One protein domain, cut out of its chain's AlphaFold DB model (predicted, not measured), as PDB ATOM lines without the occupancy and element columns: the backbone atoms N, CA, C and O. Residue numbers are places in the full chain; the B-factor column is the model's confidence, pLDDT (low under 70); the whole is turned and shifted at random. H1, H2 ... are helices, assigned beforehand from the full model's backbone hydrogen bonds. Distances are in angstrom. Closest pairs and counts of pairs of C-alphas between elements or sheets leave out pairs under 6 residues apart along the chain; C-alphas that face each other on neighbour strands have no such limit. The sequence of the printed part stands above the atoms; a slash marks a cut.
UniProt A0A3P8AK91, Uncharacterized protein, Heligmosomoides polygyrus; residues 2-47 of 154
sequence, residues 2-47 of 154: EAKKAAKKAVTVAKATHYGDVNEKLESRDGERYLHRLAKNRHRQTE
ATOM      1  N   GLU A   2     -20.716 -28.005 -47.382       83.44
ATOM      2  CA  GLU A   2     -20.743 -26.649 -46.797       83.44
ATOM      3  C   GLU A   2     -19.626 -26.359 -45.783       83.44
ATOM      4  O   GLU A   2     -18.935 -25.353 -45.917       83.44
ATOM      5  N   ALA A   3     -19.340 -27.271 -44.848       86.94
ATOM      6  CA  ALA A   3     -18.270 -27.067 -43.862       86.94
ATOM      7  C   ALA A   3     -16.878 -26.874 -44.503       86.94
ATOM      8  O   ALA A   3     -16.113 -26.000 -44.103       86.94
ATOM      9  N   LYS A   4     -16.563 -27.627 -45.568       91.75
ATOM     10  CA  LYS A   4     -15.295 -27.496 -46.313       91.75
ATOM     11  C   LYS A   4     -15.216 -26.163 -47.065       91.75
ATOM     12  O   LYS A   4     -14.142 -25.571 -47.160       91.75
ATOM     13  N   LYS A   5     -16.342 -25.690 -47.608       94.31
ATOM     14  CA  LYS A   5     -16.441 -24.399 -48.304       94.31
ATOM     15  C   LYS A   5     -16.301 -23.231 -47.325       94.31
ATOM     16  O   LYS A   5     -15.533 -22.308 -47.593       94.31
ATOM     17  N   ALA A   6     -16.965 -23.316 -46.173       94.06
ATOM     18  CA  ALA A   6     -16.847 -22.350 -45.088       94.06
ATOM     19  C   ALA A   6     -15.409 -22.278 -44.549       94.06
ATOM     20  O   ALA A   6     -14.852 -21.186 -44.456       94.06
ATOM     21  N   ALA A   7     -14.763 -23.426 -44.313       95.44
ATOM     22  CA  ALA A   7     -13.369 -23.485 -43.872       95.44
ATOM     23  C   ALA A   7     -12.411 -22.827 -44.879       95.44
ATOM     24  O   ALA A   7     -11.575 -22.014 -44.495       95.44
ATOM     25  N   LYS A   8     -12.564 -23.103 -46.182       95.75
ATOM     26  CA  LYS A   8     -11.759 -22.442 -47.225       95.75
ATOM     27  C   LYS A   8     -11.935 -20.924 -47.212       95.75
ATOM     28  O   LYS A   8     -10.944 -20.206 -47.280       95.75
ATOM     29  N   LYS A   9     -13.176 -20.439 -47.098       96.25
ATOM     30  CA  LYS A   9     -13.465 -19.000 -47.033       96.25
ATOM     31  C   LYS A   9     -12.832 -18.365 -45.792       96.25
ATOM     32  O   LYS A   9     -12.203 -17.320 -45.915       96.25
ATOM     33  N   ALA A  10     -12.936 -19.019 -44.637       96.31
ATOM     34  CA  ALA A  10     -12.313 -18.559 -43.398       96.31
ATOM     35  C   ALA A  10     -10.782 -18.483 -43.512       96.31
ATOM     36  O   ALA A  10     -10.195 -17.484 -43.112       96.31
ATOM     37  N   VAL A  11     -10.136 -19.478 -44.132       96.31
ATOM     38  CA  VAL A  11      -8.681 -19.456 -44.378       96.31
ATOM     39  C   VAL A  11      -8.285 -18.306 -45.305       96.31
ATOM     40  O   VAL A  11      -7.291 -17.634 -45.039       96.31
ATOM     41  N   THR A  12      -9.043 -18.052 -46.376       96.94
ATOM     42  CA  THR A  12      -8.765 -16.924 -47.281       96.94
ATOM     43  C   THR A  12      -8.875 -15.586 -46.555       96.94
ATOM     44  O   THR A  12      -7.983 -14.754 -46.696       96.94
ATOM     45  N   VAL A  13      -9.926 -15.397 -45.750       97.19
ATOM     46  CA  VAL A  13     -10.112 -14.180 -44.944       97.19
ATOM     47  C   VAL A  13      -8.966 -14.021 -43.949       97.19
ATOM     48  O   VAL A  13      -8.327 -12.978 -43.934       97.19
ATOM     49  N   ALA A  14      -8.633 -15.072 -43.198       96.81
ATOM     50  CA  ALA A  14      -7.544 -15.032 -42.226       96.81
ATOM     51  C   ALA A  14      -6.189 -14.696 -42.874       96.81
ATOM     52  O   ALA A  14      -5.423 -13.912 -42.321       96.81
ATOM     53  N   LYS A  15      -5.899 -15.238 -44.067       95.81
ATOM     54  CA  LYS A  15      -4.690 -14.886 -44.827       95.81
ATOM     55  C   LYS A  15      -4.698 -13.424 -45.260       95.81
ATOM     56  O   LYS A  15      -3.685 -12.756 -45.095       95.81
ATOM     57  N   ALA A  16      -5.812 -12.939 -45.806       95.31
ATOM     58  CA  ALA A  16      -5.929 -11.553 -46.250       95.31
ATOM     59  C   ALA A  16      -5.720 -10.575 -45.086       95.31
ATOM     60  O   ALA A  16      -4.925  -9.649 -45.213       95.31
ATOM     61  N   THR A  17      -6.349 -10.833 -43.935       96.88
ATOM     62  CA  THR A  17      -6.143 -10.050 -42.709       96.88
ATOM     63  C   THR A  17      -4.686 -10.104 -42.253       96.88
ATOM     64  O   THR A  17      -4.069  -9.063 -42.069       96.88
ATOM     65  N   HIS A  18      -4.091 -11.298 -42.170       94.38
ATOM     66  CA  HIS A  18      -2.697 -11.449 -41.751       94.38
ATOM     67  C   HIS A  18      -1.717 -10.658 -42.631       94.38
ATOM     68  O   HIS A  18      -0.826  -9.988 -42.113       94.38
ATOM     69  N   TYR A  19      -1.866 -10.734 -43.956       90.50
ATOM     70  CA  TYR A  19      -0.989  -9.999 -44.867       90.50
ATOM     71  C   TYR A  19      -1.256  -8.490 -44.856       90.50
ATOM     72  O   TYR A  19      -0.302  -7.734 -45.014       90.50
ATOM     73  N   GLY A  20      -2.496  -8.057 -44.606       94.25
ATOM     74  CA  GLY A  20      -2.825  -6.649 -44.367       94.25
ATOM     75  C   GLY A  20      -2.064  -6.081 -43.166       94.25
ATOM     76  O   GLY A  20      -1.322  -5.115 -43.318       94.25
ATOM     77  N   ASP A  21      -2.143  -6.751 -42.014       93.00
ATOM     78  CA  ASP A  21      -1.465  -6.326 -40.779       93.00
ATOM     79  C   ASP A  21       0.069  -6.322 -40.921       93.00
ATOM     80  O   ASP A  21       0.778  -5.501 -40.333       93.00
ATOM     81  N   VAL A  22       0.614  -7.284 -41.677       91.38
ATOM     82  CA  VAL A  22       2.047  -7.322 -41.991       91.38
ATOM     83  C   VAL A  22       2.424  -6.132 -42.868       91.38
ATOM     84  O   VAL A  22       3.429  -5.492 -42.574       91.38
ATOM     85  N   ASN A  23       1.633  -5.818 -43.896       91.25
ATOM     86  CA  ASN A  23       1.909  -4.707 -44.804       91.25
ATOM     87  C   ASN A  23       1.871  -3.353 -44.082       91.25
ATOM     88  O   ASN A  23       2.798  -2.563 -44.217       91.25
ATOM     89  N   GLU A  24       0.879  -3.132 -43.220       93.88
ATOM     90  CA  GLU A  24       0.784  -1.916 -42.405       93.88
ATOM     91  C   GLU A  24       2.032  -1.712 -41.523       93.88
ATOM     92  O   GLU A  24       2.605  -0.623 -41.451       93.88
ATOM     93  N   LYS A  25       2.538  -2.784 -40.895       92.25
ATOM     94  CA  LYS A  25       3.779  -2.724 -40.101       92.25
ATOM     95  C   LYS A  25       5.013  -2.427 -40.949       92.25
ATOM     96  O   LYS A  25       5.948  -1.810 -40.436       92.25
ATOM     97  N   LEU A  26       5.035  -2.871 -42.204       92.38
ATOM     98  CA  LEU A  26       6.125  -2.608 -43.146       92.38
ATOM     99  C   LEU A  26       6.139  -1.160 -43.637       92.38
ATOM    100  O   LEU A  26       7.218  -0.612 -43.836       92.38
ATOM    101  N   GLU A  27       4.969  -0.545 -43.782       93.75
ATOM    102  CA  GLU A  27       4.820   0.862 -44.173       93.75
ATOM    103  C   GLU A  27       5.054   1.832 -43.005       93.75
ATOM    104  O   GLU A  27       5.258   3.031 -43.203       93.75
ATOM    105  N   SER A  28       5.067   1.324 -41.770       94.56
ATOM    106  CA  SER A  28       5.416   2.122 -40.598       94.56
ATOM    107  C   SER A  28       6.873   2.604 -40.638       94.56
ATOM    108  O   SER A  28       7.752   1.985 -41.240       94.56
ATOM    109  N   ARG A  29       7.178   3.661 -39.875       94.00
ATOM    110  CA  ARG A  29       8.554   4.163 -39.680       94.00
ATOM    111  C   ARG A  29       9.529   3.093 -39.157       94.00
ATOM    112  O   ARG A  29      10.734   3.216 -39.345       94.00
ATOM    113  N   ASP A  30       9.014   2.045 -38.515       93.44
ATOM    114  CA  ASP A  30       9.793   0.936 -37.959       93.44
ATOM    115  C   ASP A  30       9.842  -0.296 -38.885       93.44
ATOM    116  O   ASP A  30      10.367  -1.347 -38.491       93.44
ATOM    117  N   GLY A  31       9.319  -0.179 -40.109       94.50
ATOM    118  CA  GLY A  31       9.191  -1.267 -41.077       94.50
ATOM    119  C   GLY A  31      10.512  -1.960 -41.403       94.50
ATOM    120  O   GLY A  31      10.577  -3.189 -41.403       94.50
ATOM    121  N   GLU A  32      11.601  -1.204 -41.559       92.50
ATOM    122  CA  GLU A  32      12.941  -1.754 -41.814       92.50
ATOM    123  C   GLU A  32      13.426  -2.653 -40.662       92.50
ATOM    124  O   GLU A  32      13.871  -3.787 -40.872       92.50
ATOM    125  N   ARG A  33      13.247  -2.209 -39.409       94.94
ATOM    126  CA  ARG A  33      13.561  -3.024 -38.223       94.94
ATOM    127  C   ARG A  33      12.690  -4.272 -38.151       94.94
ATOM    128  O   ARG A  33      13.143  -5.327 -37.699       94.94
ATOM    129  N   TYR A  34      11.428  -4.162 -38.551       93.94
ATOM    130  CA  TYR A  34      10.513  -5.294 -38.594       93.94
ATOM    131  C   TYR A  34      10.916  -6.322 -39.664       93.94
ATOM    132  O   TYR A  34      11.007  -7.507 -39.335       93.94
ATOM    133  N   LEU A  35      11.278  -5.886 -40.877       93.50
ATOM    134  CA  LEU A  35      11.820  -6.742 -41.943       93.50
ATOM    135  C   LEU A  35      13.075  -7.477 -41.502       93.50
ATOM    136  O   LEU A  35      13.159  -8.696 -41.647       93.50
ATOM    137  N   HIS A  36      14.024  -6.757 -40.908       93.50
ATOM    138  CA  HIS A  36      15.258  -7.354 -40.416       93.50
ATOM    139  C   HIS A  36      14.983  -8.445 -39.364       93.50
ATOM    140  O   HIS A  36      15.559  -9.534 -39.419       93.50
ATOM    141  N   ARG A  37      14.043  -8.212 -38.433       94.81
ATOM    142  CA  ARG A  37      13.613  -9.241 -37.466       94.81
ATOM    143  C   ARG A  37      12.948 -10.442 -38.142       94.81
ATOM    144  O   ARG A  37      13.217 -11.574 -37.742       94.81
ATOM    145  N   LEU A  38      12.108 -10.214 -39.152       92.19
ATOM    146  CA  LEU A  38      11.432 -11.278 -39.896       92.19
ATOM    147  C   LEU A  38      12.442 -12.154 -40.651       92.19
ATOM    148  O   LEU A  38      12.390 -13.379 -40.545       92.19
ATOM    149  N   ALA A  39      13.392 -11.531 -41.351       92.31
ATOM    150  CA  ALA A  39      14.473 -12.215 -42.051       92.31
ATOM    151  C   ALA A  39      15.331 -13.041 -41.082       92.31
ATOM    152  O   ALA A  39      15.584 -14.217 -41.331       92.31
ATOM    153  N   LYS A  40      15.695 -12.470 -39.926       91.75
ATOM    154  CA  LYS A  40      16.476 -13.165 -38.893       91.75
ATOM    155  C   LYS A  40      15.741 -14.365 -38.293       91.75
ATOM    156  O   LYS A  40      16.359 -15.397 -38.057       91.75
ATOM    157  N   ASN A  41      14.436 -14.248 -38.047       89.44
ATOM    158  CA  ASN A  41      13.628 -15.372 -37.567       89.44
ATOM    159  C   ASN A  41      13.514 -16.483 -38.614       89.44
ATOM    160  O   ASN A  41      13.671 -17.645 -38.259       89.44
ATOM    161  N   ARG A  42      13.306 -16.142 -39.893       88.06
ATOM    162  CA  ARG A  42      13.304 -17.132 -40.984       88.06
ATOM    163  C   ARG A  42      14.647 -17.839 -41.096       88.06
ATOM    164  O   ARG A  42      14.670 -19.058 -41.145       88.06
ATOM    165  N   HIS A  43      15.744 -17.084 -41.051       83.50
ATOM    166  CA  HIS A  43      17.090 -17.646 -41.082       83.50
ATOM    167  C   HIS A  43      17.309 -18.655 -39.946       83.50
ATOM    168  O   HIS A  43      17.712 -19.779 -40.211       83.50
ATOM    169  N   ARG A  44      16.929 -18.307 -38.710       82.12
ATOM    170  CA  ARG A  44      16.997 -19.216 -37.551       82.12
ATOM    171  C   ARG A  44      16.102 -20.451 -37.672       82.12
ATOM    172  O   ARG A  44      16.422 -21.473 -37.091       82.12
ATOM    173  N   GLN A  45      14.969 -20.349 -38.367       79.12
ATOM    174  CA  GLN A  45      14.074 -21.488 -38.612       79.12
ATOM    175  C   GLN A  45      14.593 -22.419 -39.716       79.12
ATOM    176  O   GLN A  45      14.216 -23.583 -39.737       79.12
ATOM    177  N   THR A  46      15.418 -21.905 -40.635       75.75
ATOM    178  CA  THR A  46      16.086 -22.683 -41.695       75.75
ATOM    179  C   THR A  46      17.470 -23.189 -41.302       75.75
ATOM    180  O   THR A  46      18.023 -24.031 -42.001       75.75
ATOM    181  N   GLU A  47      18.053 -22.667 -40.221       74.44
ATOM    182  CA  GLU A  47      19.161 -23.336 -39.545       74.44
ATOM    183  C   GLU A  47      18.586 -24.638 -38.976       74.44
ATOM    184  O   GLU A  47      17.915 -24.625 -37.945       74.44
TER     185      GLU A  47
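What this domain is: This is residues 2 to 47 of the 154 residues of an uncharacterized protein of Heligmosomoides polygyrus (UniProt A0A3P8AK91). One long straight helix, H1, and a shorter one, H2, meet at their ends through a tight turn and make a flat, open V, with both arms sticking out free from the corner at residues 2 to 21 and 36 to 47. The printed part has 46 residues with two named helices, H1 then H2, and no named strand; its class is all helix. It is extended, with a radius of gyration of the C-alphas of 14.8 A and spans of 42 by 29 by 5 A.

Where its parts are: H1, residues 2 to 27, runs 37.6 A from C-alpha 2 at (-20.743, -26.649, -46.797) to C-alpha 27 at (4.820, 0.862, -44.173). H2, residues 31 to 46, runs 22.5 A and ends with C-alpha 46 at (16.086, -22.683, -41.695).

How they stand to each other: H1 and H2 touch only at the corner by their link, H1 with residues 25 to 26 alone and H2 with residues 31 to 35 alone. Their closest C-alphas, those of Lys 25 and Gly 31, are 5.7 A apart. They run opposite ways at a steep tilt of 55 degrees. In H1 and H2 every O i to N i+4 pair is within hydrogen-bond range.

The domain as a whole: The two C-alphas farthest apart, those of Glu 2 and Arg 29, are 43.1 A apart. The link from H1 to H2 is tight, with 3 residues. The printed part has no cut, and no printed residue is under 70 in pLDDT.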